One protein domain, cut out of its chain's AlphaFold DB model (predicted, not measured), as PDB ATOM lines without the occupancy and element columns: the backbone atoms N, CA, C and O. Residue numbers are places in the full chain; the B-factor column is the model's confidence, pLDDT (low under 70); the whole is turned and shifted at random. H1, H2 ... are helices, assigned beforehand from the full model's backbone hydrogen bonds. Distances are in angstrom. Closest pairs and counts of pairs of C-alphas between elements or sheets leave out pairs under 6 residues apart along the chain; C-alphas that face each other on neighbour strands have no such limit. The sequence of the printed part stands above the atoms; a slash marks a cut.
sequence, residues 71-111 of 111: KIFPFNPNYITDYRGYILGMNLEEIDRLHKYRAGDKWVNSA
ATOM      1  N   LYS A  71     209.571 139.951 134.698       74.44
ATOM      2  CA  LYS A  71     208.216 139.636 134.233       74.44
ATOM      3  C   LYS A  71     207.230 139.970 135.348       74.44
ATOM      4  O   LYS A  71     207.032 139.184 136.272       74.44
ATOM      5  N   ILE A  72     206.624 141.150 135.270       78.31
ATOM      6  CA  ILE A  72     205.529 141.545 136.154       78.31
ATOM      7  C   ILE A  72     204.317 140.700 135.762       78.31
ATOM      8  O   ILE A  72     203.803 140.821 134.651       78.31
ATOM      9  N   PHE A  73     203.866 139.833 136.666       81.06
ATOM     10  CA  PHE A  73     202.625 139.083 136.497       81.06
ATOM     11  C   PHE A  73     201.482 139.884 137.127       81.06
ATOM     12  O   PHE A  73     201.357 139.887 138.356       81.06
ATOM     13  N   PRO A  74     200.653 140.586 136.332       85.56
ATOM     14  CA  PRO A  74     199.532 141.323 136.888       85.56
ATOM     15  C   PRO A  74     198.533 140.346 137.513       85.56
ATOM     16  O   PRO A  74     198.254 139.271 136.976       85.56
ATOM     17  N   PHE A  75     197.963 140.732 138.648       87.94
ATOM     18  CA  PHE A  75     196.834 140.039 139.255       87.94
ATOM     19  C   PHE A  75     195.735 141.047 139.564       87.94
ATOM     20  O   PHE A  75     196.000 142.223 139.808       87.94
ATOM     21  N   ASN A  76     194.489 140.583 139.551       90.69
ATOM     22  CA  ASN A  76     193.375 141.410 139.979       90.69
ATOM     23  C   ASN A  76     193.210 141.269 141.503       90.69
ATOM     24  O   ASN A  76     192.865 140.172 141.955       90.69
ATOM     25  N   PRO A  77     193.423 142.334 142.299       88.81
ATOM     26  CA  PRO A  77     193.308 142.262 143.754       88.81
ATOM     27  C   PRO A  77     191.888 141.904 144.218       88.81
ATOM     28  O   PRO A  77     191.712 141.339 145.289       88.81
ATOM     29  N   ASN A  78     190.871 142.154 143.390       90.38
ATOM     30  CA  ASN A  78     189.486 141.800 143.683       90.38
ATOM     31  C   ASN A  78     189.150 140.321 143.432       90.38
ATOM     32  O   ASN A  78     188.045 139.886 143.736       90.38
ATOM     33  N   TYR A  79     190.052 139.527 142.854       89.56
ATOM     34  CA  TYR A  79     189.782 138.118 142.530       89.56
ATOM     35  C   TYR A  79     190.911 137.199 143.005       89.56
ATOM     36  O   TYR A  79     191.220 136.183 142.381       89.56
ATOM     37  N   ILE A  80     191.537 137.559 144.124       92.19
ATOM     38  CA  ILE A  80     192.537 136.725 144.786       92.19
ATOM     39  C   ILE A  80     191.834 135.534 145.459       92.19
ATOM     40  O   ILE A  80     190.830 135.705 146.148       92.19
ATOM     41  N   THR A  81     192.352 134.321 145.251       92.31
ATOM     42  CA  THR A  81     191.967 133.118 146.010       92.31
ATOM     43  C   THR A  81     192.778 133.025 147.299       92.31
ATOM     44  O   THR A  81     193.877 133.568 147.350       92.31
ATOM     45  N   ASP A  82     192.320 132.277 148.302       91.69
ATOM     46  CA  ASP A  82     193.039 132.115 149.583       91.69
ATOM     47  C   ASP A  82     194.492 131.684 149.374       91.69
ATOM     48  O   ASP A  82     195.420 132.265 149.929       91.69
ATOM     49  N   TYR A  83     194.696 130.732 148.461       93.50
ATOM     50  CA  TYR A  83     196.019 130.279 148.046       93.50
ATOM     51  C   TYR A  83     196.892 131.415 147.489       93.50
ATOM     52  O   TYR A  83     198.055 131.551 147.863       93.50
ATOM     53  N   ARG A  84     196.340 132.262 146.610       92.25
ATOM     54  CA  ARG A  84     197.072 133.411 146.061       92.25
ATOM     55  C   ARG A  84     197.323 134.485 147.121       92.25
ATOM     56  O   ARG A  84     198.393 135.076 147.102       92.25
ATOM     57  N   GLY A  85     196.388 134.713 148.042       93.38
ATOM     58  CA  GLY A  85     196.561 135.646 149.159       93.38
ATOM     59  C   GLY A  85     197.697 135.215 150.080       93.38
ATOM     60  O   GLY A  85     198.547 136.028 150.434       93.38
ATOM     61  N   TYR A  86     197.784 133.914 150.363       94.19
ATOM     62  CA  TYR A  86     198.879 133.336 151.137       94.19
ATOM     63  C   TYR A  86     200.234 133.476 150.431       94.19
ATOM     64  O   TYR A  86     201.209 133.896 151.049       94.19
ATOM     65  N   ILE A  87     200.301 133.200 149.120       92.88
ATOM     66  CA  ILE A  87     201.521 133.426 148.317       92.88
ATOM     67  C   ILE A  87     201.958 134.897 148.357       92.88
ATOM     68  O   ILE A  87     203.153 135.183 148.349       92.88
ATOM     69  N   LEU A  88     201.000 135.826 148.407       90.88
ATOM     70  CA  LEU A  88     201.250 137.265 148.504       90.88
ATOM     71  C   LEU A  88     201.604 137.730 149.932       90.88
ATOM     72  O   LEU A  88     201.847 138.918 150.127       90.88
ATOM     73  N   GLY A  89     201.659 136.823 150.914       93.94
ATOM     74  CA  GLY A  89     202.042 137.127 152.296       93.94
ATOM     75  C   GLY A  89     200.926 137.720 153.158       93.94
ATOM     76  O   GLY A  89     201.216 138.277 154.213       93.94
ATOM     77  N   MET A  90     199.666 137.617 152.727       94.12
ATOM     78  CA  MET A  90     198.518 138.047 153.529       94.12
ATOM     79  C   MET A  90     198.255 137.066 154.671       94.12
ATOM     80  O   MET A  90     198.375 135.848 154.505       94.12
ATOM     81  N   ASN A  91     197.827 137.585 155.819       95.88
ATOM     82  CA  ASN A  91     197.328 136.746 156.903       95.88
ATOM     83  C   ASN A  91     195.869 136.300 156.646       95.88
ATOM     84  O   ASN A  91     195.174 136.823 155.771       95.88
ATOM     85  N   LEU A  92     195.393 135.316 157.414       94.38
ATOM     86  CA  LEU A  92     194.057 134.738 157.224       94.38
ATOM     87  C   LEU A  92     192.934 135.773 157.434       94.38
ATOM     88  O   LEU A  92     191.963 135.800 156.684       94.38
ATOM     89  N   GLU A  93     193.099 136.668 158.412       96.00
ATOM     90  CA  GLU A  93     192.126 137.722 158.727       96.00
ATOM     91  C   GLU A  93     192.009 138.753 157.593       96.00
ATOM     92  O   GLU A  93     190.923 139.258 157.305       96.00
ATOM     93  N   GLU A  94     193.117 139.063 156.922       94.69
ATOM     94  CA  GLU A  94     193.177 139.967 155.775       94.69
ATOM     95  C   GLU A  94     192.496 139.371 154.545       94.69
ATOM     96  O   GLU A  94     191.768 140.084 153.848       94.69
ATOM     97  N   ILE A  95     192.697 138.073 154.299       94.62
ATOM     98  CA  ILE A  95     192.036 137.333 153.217       94.62
ATOM     99  C   ILE A  95     190.521 137.305 153.461       94.62
ATOM    100  O   ILE A  95     189.742 137.688 152.586       94.62
ATOM    101  N   ASP A  96     190.096 136.967 154.679       95.00
ATOM    102  CA  ASP A  96     188.683 136.962 155.063       95.00
ATOM    103  C   ASP A  96     188.046 138.348 154.956       95.00
ATOM    104  O   ASP A  96     186.907 138.493 154.500       95.00
ATOM    105  N   ARG A  97     188.773 139.393 155.363       93.88
ATOM    106  CA  ARG A  97     188.313 140.778 155.246       93.88
ATOM    107  C   ARG A  97     188.097 141.164 153.786       93.88
ATOM    108  O   ARG A  97     187.082 141.788 153.481       93.88
ATOM    109  N   LEU A  98     189.005 140.775 152.890       93.19
ATOM    110  CA  LEU A  98     188.866 141.006 151.452       93.19
ATOM    111  C   LEU A  98     187.637 140.278 150.889       93.19
ATOM    112  O   LEU A  98     186.848 140.878 150.162       93.19
ATOM    113  N   HIS A  99     187.416 139.017 151.260       93.19
ATOM    114  CA  HIS A  99     186.243 138.255 150.812       93.19
ATOM    115  C   HIS A  99     184.926 138.836 151.307       93.19
ATOM    116  O   HIS A  99     183.990 138.980 150.520       93.19
ATOM    117  N   LYS A 100     184.866 139.247 152.576       93.94
ATOM    118  CA  LYS A 100     183.696 139.927 153.150       93.94
ATOM    119  C   LYS A 100     183.423 141.268 152.472       93.94
ATOM    120  O   LYS A 100     182.267 141.600 152.232       93.94
ATOM    121  N   TYR A 101     184.470 142.021 152.136       92.44
ATOM    122  CA  TYR A 101     184.343 143.287 151.414       92.44
ATOM    123  C   TYR A 101     183.704 143.082 150.032       92.44
ATOM    124  O   TYR A 101     182.746 143.776 149.693       92.44
ATOM    125  N   ARG A 102     184.146 142.054 149.294       91.44
ATOM    126  CA  ARG A 102     183.578 141.679 147.987       91.44
ATOM    127  C   ARG A 102     182.156 141.140 148.077       91.44
ATOM    128  O   ARG A 102     181.335 141.441 147.220       91.44
ATOM    129  N   ALA A 103     181.845 140.374 149.122       91.81
ATOM    130  CA  ALA A 103     180.490 139.882 149.363       91.81
ATOM    131  C   ALA A 103     179.479 141.023 149.586       91.81
ATOM    132  O   ALA A 103     178.290 140.846 149.338       91.81
ATOM    133  N   GLY A 104     179.949 142.197 150.023       92.00
ATOM    134  CA  GLY A 104     179.152 143.416 150.139       92.00
ATOM    135  C   GLY A 104     179.051 144.247 148.855       92.00
ATOM    136  O   GLY A 104     178.684 145.414 148.959       92.00
ATOM    137  N   ASP A 105     179.420 143.686 147.697       90.38
ATOM    138  CA  ASP A 105     179.498 144.357 146.387       90.38
ATOM    139  C   ASP A 105     180.410 145.598 146.379       90.38
ATOM    140  O   ASP A 105     180.171 146.597 145.703       90.38
ATOM    141  N   LYS A 106     181.480 145.546 147.183       90.75
ATOM    142  CA  LYS A 106     182.491 146.601 147.261       90.75
ATOM    143  C   LYS A 106     183.791 146.124 146.638       90.75
ATOM    144  O   LYS A 106     184.241 145.000 146.878       90.75
ATOM    145  N   TRP A 107     184.429 147.010 145.883       91.12
ATOM    146  CA  TRP A 107     185.598 146.673 145.077       91.12
ATOM    147  C   TRP A 107     186.788 147.567 145.433       91.12
ATOM    148  O   TRP A 107     186.654 148.759 145.720       91.12
ATOM    149  N   VAL A 108     187.985 146.991 145.452       86.62
ATOM    150  CA  VAL A 108     189.227 147.756 145.569       86.62
ATOM    151  C   VAL A 108     189.310 148.691 144.360       86.62
ATOM    152  O   VAL A 108     189.141 148.231 143.229       86.62
ATOM    153  N   ASN A 109     189.556 149.981 144.608       84.25
ATOM    154  CA  ASN A 109     189.566 151.075 143.624       84.25
ATOM    155  C   ASN A 109     188.203 151.436 142.994       84.25
ATOM    156  O   ASN A 109     188.179 152.044 141.928       84.25
ATOM    157  N   SER A 110     187.081 151.100 143.640       77.31
ATOM    158  CA  SER A 110     185.765 151.655 143.280       77.31
ATOM    159  C   SER A 110     185.492 152.929 144.087       77.31
ATOM    160  O   SER A 110     184.945 152.870 145.187       77.31
ATOM    161  N   ALA A 111     185.975 154.064 143.576       57.88
ATOM    162  CA  ALA A 111     185.546 155.402 143.986       57.88
ATOM    163  C   ALA A 111     184.538 155.941 142.966       57.88
ATOM    164  O   ALA A 111     184.730 155.643 141.764       57.88
TER     165      ALA A 111
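AT A GLANCE: This is residues 71 to 111 of the 111 residues of an uncharacterized protein of Salegentibacter flavus (UniProt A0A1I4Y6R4). Picture a flat little piece built on two helices, in which the chain turns back through a tight link so that the short H1 sits near the first residues of the longer H2. Unnamed stretches run into H1 and away from H2, and the end at Lys 71 and the turn at Gly 104 lie far apart. The printed part has 41 residues with two named helices, H1 then H2, and no named strand; its class is all helix, though under half of the residues, 18 of 41, are in named elements. It is only just compact, close to loose, with a radius of gyration of the C-alphas of 10.7 A, and spans 31 by 23 by 12 A.

HOW THE PARTS SIT: Start at Lys 71 and go along to H1, residues 82 to 87; a tight link of four residues then leads to H2, residues 92 to 103. H1 and H2 only just touch, with 3 pairs of C-alphas within 8 A. Look at Gly 85 and Ile 95, the closest C-alphas of the two helices, 6.3 A apart. H2 touches H1 with residues 92 to 95 alone. The helices run opposite ways at a steep tilt of 48 degrees, centre to centre 12.0 A. In both H1 and H2 every O i to N i+4 pair is within hydrogen-bond range.

IN THESE COORDINATES: Find C-alpha 82 at (193.039, 132.115, 149.583); from there H1 runs 8.7 A to C-alpha 87. Next find C-alpha 92 at (194.057, 134.738, 157.224), where H2 begins; it runs 16.5 A to C-alpha 103 at (180.490, 139.882, 149.363).

THE WHOLE: The two C-alphas farthest apart are those of Lys 71 and Gly 104, 33.3 A. The printed part has no cut and ends at Ala 111, the chain's last residue. The mean pLDDT of the printed part is 89.7, and residue 111 is the one under 70.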